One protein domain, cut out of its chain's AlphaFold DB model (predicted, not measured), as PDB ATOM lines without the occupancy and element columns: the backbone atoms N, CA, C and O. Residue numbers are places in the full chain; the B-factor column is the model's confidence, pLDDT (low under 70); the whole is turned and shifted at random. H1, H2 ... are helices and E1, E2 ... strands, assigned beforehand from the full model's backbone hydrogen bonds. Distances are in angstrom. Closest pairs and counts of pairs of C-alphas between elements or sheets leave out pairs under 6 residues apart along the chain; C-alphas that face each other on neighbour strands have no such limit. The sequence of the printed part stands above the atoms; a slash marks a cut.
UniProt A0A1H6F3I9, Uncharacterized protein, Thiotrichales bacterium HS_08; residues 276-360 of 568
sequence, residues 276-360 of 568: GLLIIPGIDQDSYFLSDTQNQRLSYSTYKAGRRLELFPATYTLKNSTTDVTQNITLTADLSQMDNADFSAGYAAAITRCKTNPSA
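AT A GLANCE: This is residues 276 to 360 of the 568 residues of an uncharacterized protein of Thiotrichales bacterium HS_08 (UniProt A0A1H6F3I9). A small body of strands, in which the two-strand ribbon of E1 and E3 stands opposite the three-strand sheet of E2, E4 and E5, has the helix H2 running past it outside the sheet. Residues 354 to 359, of which 354 to 356 belong to H2, stick out. The 85 printed residues hold five named strands, then two named helices; both sheets are antiparallel, the larger in the order E2, E4, E5, and the class is mixed. The whole is compact, with a radius of gyration of the C-alphas of 12.9 A and spans of 36 by 30 by 17 A.

IN THESE COORDINATES: E1, residues 276 to 279, begins at C-alpha 276 (141.490, 195.275, 102.460). E2 is residues 287 to 291, E3 residues 308 to 311, E4 residues 315 to 320, 16.5 A long, and E5 residues 326 to 330. H1 is residues 335 to 338; H2, residues 341 to 356, is 22.1 A long and ends at C-alpha 356 (160.774, 190.174, 126.984).

HOW THE PARTS SIT: E4 and E5 form a hairpin, with N 316 and O 329 2.8 A apart. On the other side of E4, E2 has N 289 2.8 A from O 319. E1 and E3 are antiparallel, with N 276 and O 311 2.7 A apart. E1 and E4 are apart. The closest C-alphas of E1 and H1, Gly 276 and Leu 335, are 6.2 A apart. H2 is not on the sheet of E2, E4 and E5. In H2 every O i to N i+4 pair is within hydrogen-bond range; H1 is too short for such a pair.

THE WHOLE: The C-alphas farthest apart, of Ala 333 and Ser 359, are 37.6 A apart. The printed part has no cut. The link from E2 to E3 is long. Residues 282 to 284, 300 and 334 to 360 have pLDDT under 70.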
ATOM      1  N   GLY A 276     140.999 195.970 101.278       87.44
ATOM      2  CA  GLY A 276     141.490 195.275 102.460       87.44
ATOM      3  C   GLY A 276     141.476 196.196 103.681       87.44
ATOM      4  O   GLY A 276     141.497 197.425 103.566       87.44
ATOM      5  N   LEU A 277     141.488 195.600 104.870       85.81
ATOM      6  CA  LEU A 277     141.560 196.319 106.137       85.81
ATOM      7  C   LEU A 277     142.977 196.215 106.709       85.81
ATOM      8  O   LEU A 277     143.584 195.158 106.727       85.81
ATOM      9  N   LEU A 278     143.517 197.314 107.215       85.62
ATOM     10  CA  LEU A 278     144.744 197.331 107.998       85.62
ATOM     11  C   LEU A 278     144.426 197.844 109.397       85.62
ATOM     12  O   LEU A 278     143.984 198.980 109.567       85.62
ATOM     13  N   ILE A 279     144.709 197.021 110.403       84.00
ATOM     14  CA  ILE A 279     144.739 197.448 111.802       84.00
ATOM     15  C   ILE A 279     146.198 197.700 112.159       84.00
ATOM     16  O   ILE A 279     147.018 196.785 112.111       84.00
ATOM     17  N   ILE A 280     146.541 198.942 112.495       83.19
ATOM     18  CA  ILE A 280     147.924 199.297 112.823       83.19
ATOM     19  C   ILE A 280     148.346 198.562 114.112       83.19
ATOM     20  O   ILE A 280     147.745 198.804 115.161       83.19
ATOM     21  N   PRO A 281     149.367 197.684 114.076       74.75
ATOM     22  CA  PRO A 281     149.794 196.911 115.239       74.75
ATOM     23  C   PRO A 281     150.484 197.792 116.294       74.75
ATOM     24  O   PRO A 281     151.070 198.822 115.971       74.75
ATOM     25  N   GLY A 282     150.482 197.367 117.560       69.69
ATOM     26  CA  GLY A 282     151.245 198.005 118.645       69.69
ATOM     27  C   GLY A 282     150.391 198.515 119.807       69.69
ATOM     28  O   GLY A 282     149.223 198.161 119.925       69.69
ATOM     29  N   ILE A 283     151.002 199.332 120.670       68.06
ATOM     30  CA  ILE A 283     150.363 199.971 121.837       68.06
ATOM     31  C   ILE A 283     150.202 201.481 121.595       68.06
ATOM     32  O   ILE A 283     150.970 202.046 120.822       68.06
ATOM     33  N   ASP A 284     149.252 202.149 122.256       63.25
ATOM     34  CA  ASP A 284     148.759 203.515 121.948       63.25
ATOM     35  C   ASP A 284     149.821 204.626 121.773       63.25
ATOM     36  O   ASP A 284     149.579 205.660 121.143       63.25
ATOM     37  N   GLN A 285     151.020 204.429 122.321       71.31
ATOM     38  CA  GLN A 285     152.150 205.354 122.195       71.31
ATOM     39  C   GLN A 285     152.863 205.236 120.831       71.31
ATOM     40  O   GLN A 285     153.421 206.223 120.345       71.31
ATOM     41  N   ASP A 286     152.821 204.063 120.191       76.56
ATOM     42  CA  ASP A 286     153.487 203.797 118.918       76.56
ATOM     43  C   ASP A 286     152.839 204.586 117.771       76.56
ATOM     44  O   ASP A 286     151.638 204.867 117.727       76.56
ATOM     45  N   SER A 287     153.672 205.006 116.827       85.25
ATOM     46  CA  SER A 287     153.265 205.803 115.675       85.25
ATOM     47  C   SER A 287     153.984 205.279 114.444       85.25
ATOM     48  O   SER A 287     155.181 205.011 114.510       85.25
ATOM     49  N   TYR A 288     153.270 205.111 113.336       87.62
ATOM     50  CA  TYR A 288     153.775 204.405 112.164       87.62
ATOM     51  C   TYR A 288     153.668 205.233 110.891       87.62
ATOM     52  O   TYR A 288     152.682 205.936 110.664       87.62
ATOM     53  N   PHE A 289     154.675 205.109 110.036       89.69
ATOM     54  CA  PHE A 289     154.621 205.534 108.646       89.69
ATOM     55  C   PHE A 289     154.177 204.361 107.783       89.69
ATOM     56  O   PHE A 289     154.692 203.255 107.932       89.69
ATOM     57  N   LEU A 290     153.243 204.621 106.874       90.25
ATOM     58  CA  LEU A 290     152.775 203.650 105.897       90.25
ATOM     59  C   LEU A 290     153.269 204.062 104.511       90.25
ATOM     60  O   LEU A 290     153.102 205.223 104.120       90.25
ATOM     61  N   SER A 291     153.876 203.119 103.798       90.50
ATOM     62  CA  SER A 291     154.339 203.302 102.421       90.50
ATOM     63  C   SER A 291     153.804 202.190 101.522       90.50
ATOM     64  O   SER A 291     153.583 201.072 101.994       90.50
ATOM     65  N   ASP A 292     153.586 202.496 100.248       88.19
ATOM     66  CA  ASP A 292     153.196 201.505  99.241       88.19
ATOM     67  C   ASP A 292     154.359 200.600  98.800       88.19
ATOM     68  O   ASP A 292     155.477 200.659  99.320       88.19
ATOM     69  N   THR A 293     154.080 199.758  97.801       83.75
ATOM     70  CA  THR A 293     155.038 198.857  97.147       83.75
ATOM     71  C   THR A 293     156.201 199.582  96.465       83.75
ATOM     72  O   THR A 293     157.227 198.960  96.197       83.75
ATOM     73  N   GLN A 294     156.070 200.883  96.195       86.12
ATOM     74  CA  GLN A 294     157.103 201.730  95.597       86.12
ATOM     75  C   GLN A 294     157.890 202.510  96.665       86.12
ATOM     76  O   GLN A 294     158.723 203.352  96.327       86.12
ATOM     77  N   ASN A 295     157.658 202.222  97.954       82.69
ATOM     78  CA  ASN A 295     158.167 202.971  99.104       82.69
ATOM     79  C   ASN A 295     157.742 204.448  99.119       82.69
ATOM     80  O   ASN A 295     158.361 205.268  99.804       82.69
ATOM     81  N   GLN A 296     156.674 204.804  98.404       87.69
ATOM     82  CA  GLN A 296     156.081 206.122  98.512       87.69
ATOM     83  C   GLN A 296     155.204 206.174  99.760       87.69
ATOM     84  O   GLN A 296     154.341 205.332 100.007       87.69
ATOM     85  N   ARG A 297     155.436 207.200 100.576       85.50
ATOM     86  CA  ARG A 297     154.701 207.414 101.817       85.50
ATOM     87  C   ARG A 297     153.267 207.876 101.526       85.50
ATOM     88  O   ARG A 297     153.070 208.861 100.819       85.50
ATOM     89  N   LEU A 298     152.286 207.212 102.138       83.69
ATOM     90  CA  LEU A 298     150.852 207.414 101.856       83.69
ATOM     91  C   LEU A 298     150.201 208.552 102.641       83.69
ATOM     92  O   LEU A 298     149.166 209.077 102.241       83.69
ATOM     93  N   SER A 299     150.819 208.972 103.745       73.12
ATOM     94  CA  SER A 299     150.364 210.116 104.537       73.12
ATOM     95  C   SER A 299     151.528 210.923 105.086       73.12
ATOM     96  O   SER A 299     152.540 210.363 105.505       73.12
ATOM     97  N   TYR A 300     151.363 212.245 105.156       62.62
ATOM     98  CA  TYR A 300     152.325 213.169 105.762       62.62
ATOM     99  C   TYR A 300     152.419 213.049 107.289       62.62
ATOM    100  O   TYR A 300     153.431 213.450 107.869       62.62
ATOM    101  N   SER A 301     151.432 212.439 107.950       72.00
ATOM    102  CA  SER A 301     151.441 212.175 109.394       72.00
ATOM    103  C   SER A 301     151.720 210.702 109.706       72.00
ATOM    104  O   SER A 301     151.760 209.857 108.810       72.00
ATOM    105  N   THR A 302     151.966 210.390 110.977       82.38
ATOM    106  CA  THR A 302     152.009 209.010 111.476       82.38
ATOM    107  C   THR A 302     150.607 208.511 111.819       82.38
ATOM    108  O   THR A 302     149.754 209.294 112.243       82.38
ATOM    109  N   TYR A 303     150.386 207.205 111.718       84.88
ATOM    110  CA  TYR A 303     149.190 206.533 112.223       84.88
ATOM    111  C   TYR A 303     149.447 205.951 113.615       84.88
ATOM    112  O   TYR A 303     150.522 205.408 113.861       84.88
ATOM    113  N   LYS A 304     148.477 206.072 114.525       85.12
ATOM    114  CA  LYS A 304     148.536 205.465 115.861       85.12
ATOM    115  C   LYS A 304     148.211 203.975 115.803       85.12
ATOM    116  O   LYS A 304     147.462 203.553 114.919       85.12
ATOM    117  N   ALA A 305     148.763 203.212 116.744       82.44
ATOM    118  CA  ALA A 305     148.368 201.823 116.963       82.44
ATOM    119  C   ALA A 305     146.850 201.697 117.188       82.44
ATOM    120  O   ALA A 305     146.203 202.640 117.641       82.44
ATOM    121  N   GLY A 306     146.274 200.562 116.794       76.44
ATOM    122  CA  GLY A 306     144.837 200.285 116.869       76.44
ATOM    123  C   GLY A 306     143.990 200.961 115.786       76.44
ATOM    124  O   GLY A 306     142.833 200.586 115.592       76.44
ATOM    125  N   ARG A 307     144.539 201.924 115.031       82.94
ATOM    126  CA  ARG A 307     143.795 202.583 113.953       82.94
ATOM    127  C   ARG A 307     143.460 201.594 112.835       82.94
ATOM    128  O   ARG A 307     144.336 200.877 112.358       82.94
ATOM    129  N   ARG A 308     142.202 201.629 112.397       84.12
ATOM    130  CA  ARG A 308     141.674 200.898 111.240       84.12
ATOM    131  C   ARG A 308     141.812 201.757 109.982       84.12
ATOM    132  O   ARG A 308     141.487 202.945 110.017       84.12
ATOM    133  N   LEU A 309     142.336 201.179 108.908       86.88
ATOM    134  CA  LEU A 309     142.529 201.834 107.616       86.88
ATOM    135  C   LEU A 309     142.098 200.902 106.491       86.88
ATOM    136  O   LEU A 309     142.594 199.786 106.403       86.88
ATOM    137  N   GLU A 310     141.247 201.386 105.599       89.56
ATOM    138  CA  GLU A 310     140.904 200.668 104.373       89.56
ATOM    139  C   GLU A 310     141.909 201.008 103.266       89.56
ATOM    140  O   GLU A 310     142.229 202.177 103.035       89.56
ATOM    141  N   LEU A 311     142.454 199.995 102.602       90.94
ATOM    142  CA  LEU A 311     143.489 200.127 101.575       90.94
ATOM    143  C   LEU A 311     143.231 199.103 100.474       90.94
ATOM    144  O   LEU A 311     142.730 198.021 100.752       90.94
ATOM    145  N   PHE A 312     143.606 199.389  99.229       92.44
ATOM    146  CA  PHE A 312     143.489 198.374  98.178       92.44
ATOM    147  C   PHE A 312     144.377 197.148  98.486       92.44
ATOM    148  O   PHE A 312     145.461 197.323  99.051       92.44
ATOM    149  N   PRO A 313     143.965 195.919  98.128       90.69
ATOM    150  CA  PRO A 313     144.765 194.712  98.324       90.69
ATOM    151  C   PRO A 313     146.151 194.824  97.677       90.69
ATOM    152  O   PRO A 313     146.284 194.910  96.458       90.69
ATOM    153  N   ALA A 314     147.192 194.858  98.507       90.06
ATOM    154  CA  ALA A 314     148.590 194.965  98.102       90.06
ATOM    155  C   ALA A 314     149.509 194.682  99.301       90.06
ATOM    156  O   ALA A 314     149.054 194.523 100.435       90.06
ATOM    157  N   THR A 315     150.820 194.659  99.063       90.00
ATOM    158  CA  THR A 315     151.819 194.663 100.137       90.00
ATOM    159  C   THR A 315     152.216 196.093 100.493       90.00
ATOM    160  O   THR A 315     152.638 196.861  99.634       90.00
ATOM    161  N   TYR A 316     152.130 196.430 101.772       90.19
ATOM    162  CA  TYR A 316     152.482 197.728 102.327       90.19
ATOM    163  C   TYR A 316     153.645 197.609 103.297       90.19
ATOM    164  O   TYR A 316     153.801 196.604 103.990       90.19
ATOM    165  N   THR A 317     154.427 198.678 103.389       91.00
ATOM    166  CA  THR A 317     155.541 198.783 104.326       91.00
ATOM    167  C   THR A 317     155.134 199.669 105.495       91.00
ATOM    168  O   THR A 317     154.875 200.864 105.328       91.00
ATOM    169  N   LEU A 318     155.099 199.091 106.692       89.69
ATOM    170  CA  LEU A 318     154.823 199.785 107.941       89.69
ATOM    171  C   LEU A 318     156.130 200.023 108.703       89.69
ATOM    172  O   LEU A 318     156.830 199.075 109.051       89.69
ATOM    173  N   LYS A 319     156.453 201.283 108.992       89.31
ATOM    174  CA  LYS A 319     157.667 201.671 109.719       89.31
ATOM    175  C   LYS A 319     157.319 202.358 111.033       89.31
ATOM    176  O   LYS A 319     156.694 203.418 111.019       89.31
ATOM    177  N   ASN A 320     157.735 201.795 112.165       87.25
ATOM    178  CA  ASN A 320     157.568 202.434 113.471       87.25
ATOM    179  C   ASN A 320     158.463 203.684 113.545       87.25
ATOM    180  O   ASN A 320     159.670 203.615 113.326       87.25
ATOM    181  N   SER A 321     157.862 204.834 113.838       84.69
ATOM    182  CA  SER A 321     158.537 206.137 113.875       84.69
ATOM    183  C   SER A 321     159.482 206.321 115.065       84.69
ATOM    184  O   SER A 321     160.349 207.188 115.008       84.69
ATOM    185  N   THR A 322     159.335 205.514 116.117       82.12
ATOM    186  CA  THR A 322     160.156 205.575 117.334       82.12
ATOM    187  C   THR A 322     161.323 204.594 117.275       82.12
ATOM    188  O   THR A 322     162.422 204.921 117.710       82.12
ATOM    189  N   THR A 323     161.093 203.377 116.772       83.25
ATOM    190  CA  THR A 323     162.097 202.297 116.779       83.25
ATOM    191  C   THR A 323     162.762 202.052 115.425       83.25
ATOM    192  O   THR A 323     163.666 201.225 115.351       83.25
ATOM    193  N   ASP A 324     162.297 202.711 114.357       83.69
ATOM    194  CA  ASP A 324     162.705 202.493 112.959       83.69
ATOM    195  C   ASP A 324     162.500 201.056 112.430       83.69
ATOM    196  O   ASP A 324     162.875 200.741 111.296       83.69
ATOM    197  N   VAL A 325     161.844 200.184 113.205       84.94
ATOM    198  CA  VAL A 325     161.506 198.819 112.789       84.94
ATOM    199  C   VAL A 325     160.508 198.866 111.637       84.94
ATOM    200  O   VAL A 325     159.518 199.597 111.690       84.94
ATOM    201  N   THR A 326     160.774 198.067 110.603       87.94
ATOM    202  CA  THR A 326     159.962 197.989 109.386       87.94
ATOM    203  C   THR A 326     159.349 196.599 109.241       87.94
ATOM    204  O   THR A 326     160.024 195.597 109.470       87.94
ATOM    205  N   GLN A 327     158.080 196.545 108.849       86.62
ATOM    206  CA  GLN A 327     157.320 195.322 108.617       86.62
ATOM    207  C   GLN A 327     156.569 195.421 107.289       86.62
ATOM    208  O   GLN A 327     155.938 196.438 107.012       86.62
ATOM    209  N   ASN A 328     156.594 194.347 106.501       87.50
ATOM    210  CA  ASN A 328     155.752 194.226 105.314       87.50
ATOM    211  C   ASN A 328     154.432 193.555 105.696       87.50
ATOM    212  O   ASN A 328     154.437 192.529 106.378       87.50
ATOM    213  N   ILE A 329     153.320 194.130 105.251       85.38
ATOM    214  CA  ILE A 329     151.965 193.646 105.512       85.38
ATOM    215  C   ILE A 329     151.275 193.464 104.168       85.38
ATOM    216  O   ILE A 329     151.162 194.419 103.407       85.38
ATOM    217  N   THR A 330     150.820 192.252 103.865       87.25
ATOM    218  CA  THR A 330     150.069 191.967 102.638       87.25
ATOM    219  C   THR A 330     148.588 191.929 102.961       87.25
ATOM    220  O   THR A 330     148.167 191.124 103.782       87.25
ATOM    221  N   LEU A 331     147.817 192.795 102.311       86.69
ATOM    222  CA  LEU A 331     146.365 192.845 102.426       86.69
ATOM    223  C   LEU A 331     145.715 192.067 101.286       86.69
ATOM    224  O   LEU A 331     146.135 192.173 100.131       86.69
ATOM    225  N   THR A 332     144.663 191.326 101.617       82.88
ATOM    226  CA  THR A 332     143.804 190.616 100.666       82.88
ATOM    227  C   THR A 332     142.427 191.269 100.593       82.88
ATOM    228  O   THR A 332     142.028 191.986 101.506       82.88
ATOM    229  N   ALA A 333     141.699 191.000  99.509       74.75
ATOM    230  CA  ALA A 333     140.308 191.430  99.323       74.75
ATOM    231  C   ALA A 333     139.329 190.768 100.311       74.75
ATOM    232  O   ALA A 333     138.233 191.265 100.536       74.75
ATOM    233  N   ASP A 334     139.721 189.637 100.900       67.31
ATOM    234  CA  ASP A 334     138.875 188.883 101.818       67.31
ATOM    235  C   ASP A 334     138.883 189.499 103.228       67.31
ATOM    236  O   ASP A 334     139.750 189.206 104.053       67.31
ATOM    237  N   LEU A 335     137.895 190.355 103.498       62.16
ATOM    238  CA  LEU A 335     137.660 190.946 104.819       62.16
ATOM    239  C   LEU A 335     137.128 189.928 105.845       62.16
ATOM    240  O   LEU A 335     137.208 190.189 107.045       62.16
ATOM    241  N   SER A 336     136.633 188.760 105.410       49.75
ATOM    242  CA  SER A 336     136.111 187.714 106.307       49.75
ATOM    243  C   SER A 336     137.214 186.923 107.019       49.75
ATOM    244  O   SER A 336     136.969 186.312 108.058       49.75
ATOM    245  N   GLN A 337     138.451 186.984 106.515       42.69
ATOM    246  CA  GLN A 337     139.614 186.339 107.137       42.69
ATOM    247  C   GLN A 337     140.311 187.193 108.201       42.69
ATOM    248  O   GLN A 337     141.209 186.708 108.887       42.69
ATOM    249  N   MET A 338     139.905 188.453 108.366       48.88
ATOM    250  CA  MET A 338     140.552 189.377 109.298       48.88
ATOM    251  C   MET A 338     139.935 189.408 110.695       48.88
ATOM    252  O   MET A 338     140.428 190.134 111.563       48.88
ATOM    253  N   ASP A 339     138.902 188.606 110.940       42.75
ATOM    254  CA  ASP A 339     138.367 188.442 112.281       42.75
ATOM    255  C   ASP A 339     139.277 187.478 113.072       42.75
ATOM    256  O   ASP A 339     139.525 186.334 112.690       42.75
ATOM    257  N   ASN A 340     139.843 187.969 114.170       46.50
ATOM    258  CA  ASN A 340     140.728 187.288 115.126       46.50
ATOM    259  C   ASN A 340     142.174 186.918 114.753       46.50
ATOM    260  O   ASN A 340     143.029 187.099 115.617       46.50
ATOM    261  N   ALA A 341     142.520 186.393 113.575       42.22
ATOM    262  CA  ALA A 341     143.850 185.771 113.412       42.22
ATOM    263  C   ALA A 341     145.019 186.778 113.487       42.22
ATOM    264  O   ALA A 341     145.900 186.635 114.338       42.22
ATOM    265  N   ASP A 342     144.987 187.842 112.684       45.94
ATOM    266  CA  ASP A 342     146.062 188.845 112.642       45.94
ATOM    267  C   ASP A 342     146.037 189.805 113.836       45.94
ATOM    268  O   ASP A 342     147.093 190.200 114.341       45.94
ATOM    269  N   PHE A 343     144.846 190.119 114.363       48.53
ATOM    270  CA  PHE A 343     144.719 190.827 115.639       48.53
ATOM    271  C   PHE A 343     145.312 189.992 116.777       48.53
ATOM    272  O   PHE A 343     146.110 190.512 117.554       48.53
ATOM    273  N   SER A 344     145.007 188.691 116.849       48.72
ATOM    274  CA  SER A 344     145.584 187.802 117.862       48.72
ATOM    275  C   SER A 344     147.093 187.647 117.698       48.72
ATOM    276  O   SER A 344     147.797 187.607 118.702       48.72
ATOM    277  N   ALA A 345     147.619 187.637 116.468       51.59
ATOM    278  CA  ALA A 345     149.051 187.560 116.205       51.59
ATOM    279  C   ALA A 345     149.775 188.857 116.604       51.59
ATOM    280  O   ALA A 345     150.809 188.807 117.277       51.59
ATOM    281  N   GLY A 346     149.214 190.023 116.265       50.22
ATOM    282  CA  GLY A 346     149.729 191.330 116.680       50.22
ATOM    283  C   GLY A 346     149.645 191.538 118.195       50.22
ATOM    284  O   GLY A 346     150.606 191.992 118.820       50.22
ATOM    285  N   TYR A 347     148.536 191.122 118.806       52.22
ATOM    286  CA  TYR A 347     148.333 191.122 120.251       52.22
ATOM    287  C   TYR A 347     149.293 190.154 120.960       52.22
ATOM    288  O   TYR A 347     149.945 190.523 121.937       52.22
ATOM    289  N   ALA A 348     149.489 188.945 120.428       52.31
ATOM    290  CA  ALA A 348     150.452 187.976 120.944       52.31
ATOM    291  C   ALA A 348     151.902 188.474 120.815       52.31
ATOM    292  O   ALA A 348     152.712 188.259 121.724       52.31
ATOM    293  N   ALA A 349     152.239 189.180 119.732       55.88
ATOM    294  CA  ALA A 349     153.542 189.815 119.555       55.88
ATOM    295  C   ALA A 349     153.753 190.968 120.551       55.88
ATOM    296  O   ALA A 349     154.822 191.065 121.157       55.88
ATOM    297  N   ALA A 350     152.727 191.793 120.794       51.97
ATOM    298  CA  ALA A 350     152.757 192.845 121.809       51.97
ATOM    299  C   ALA A 350     152.934 192.265 123.223       51.97
ATOM    300  O   ALA A 350     153.821 192.698 123.959       51.97
ATOM    301  N   ILE A 351     152.192 191.206 123.568       57.25
ATOM    302  CA  ILE A 351     152.375 190.455 124.821       57.25
ATOM    303  C   ILE A 351     153.802 189.908 124.921       57.25
ATOM    304  O   ILE A 351     154.438 190.028 125.966       57.25
ATOM    305  N   THR A 352     154.333 189.315 123.851       63.06
ATOM    306  CA  THR A 352     155.699 188.768 123.826       63.06
ATOM    307  C   THR A 352     156.747 189.862 124.035       63.06
ATOM    308  O   THR A 352     157.717 189.664 124.772       63.06
ATOM    309  N   ARG A 353     156.534 191.053 123.467       59.62
ATOM    310  CA  ARG A 353     157.380 192.230 123.696       59.62
ATOM    311  C   ARG A 353     157.318 192.701 125.150       59.62
ATOM    312  O   ARG A 353     158.368 192.931 125.740       59.62
ATOM    313  N   CYS A 354     156.135 192.752 125.763       52.12
ATOM    314  CA  CYS A 354     156.009 193.081 127.187       52.12
ATOM    315  C   CYS A 354     156.643 192.019 128.096       52.12
ATOM    316  O   CYS A 354     157.232 192.358 129.119       52.12
ATOM    317  N   LYS A 355     156.580 190.737 127.716       56.72
ATOM    318  CA  LYS A 355     157.248 189.642 128.439       56.72
ATOM    319  C   LYS A 355     158.773 189.747 128.374       56.72
ATOM    320  O   LYS A 355     159.443 189.488 129.366       56.72
ATOM    321  N   THR A 356     159.319 190.103 127.213       61.56
ATOM    322  CA  THR A 356     160.774 190.174 126.984       61.56
ATOM    323  C   THR A 356     161.390 191.494 127.436       61.56
ATOM    324  O   THR A 356     162.556 191.523 127.824       61.56
ATOM    325  N   ASN A 357     160.618 192.579 127.436       56.78
ATOM    326  CA  ASN A 357     161.032 193.872 127.958       56.78
ATOM    327  C   ASN A 357     159.857 194.566 128.681       56.78
ATOM    328  O   ASN A 357     159.179 195.402 128.082       56.78
ATOM    329  N   PRO A 358     159.635 194.275 129.976       55.53
ATOM    330  CA  PRO A 358     158.541 194.859 130.762       55.53
ATOM    331  C   PRO A 358     158.555 196.394 130.790       55.53
ATOM    332  O   PRO A 358     157.503 197.034 130.764       55.53
ATOM    333  N   SER A 359     159.748 196.999 130.742       50.22
ATOM    334  CA  SER A 359     159.901 198.458 130.693       50.22
ATOM    335  C   SER A 359     159.411 199.078 129.378       50.22
ATOM    336  O   SER A 359     158.966 200.221 129.380       50.22
ATOM    337  N   ALA A 360     159.396 198.315 128.275       51.34
ATOM    338  CA  ALA A 360     158.803 198.753 127.009       51.34
ATOM    339  C   ALA A 360     157.270 198.870 127.070       51.34
ATOM    340  O   ALA A 360     156.676 199.464 126.176       51.34
TER     341      ALA A 360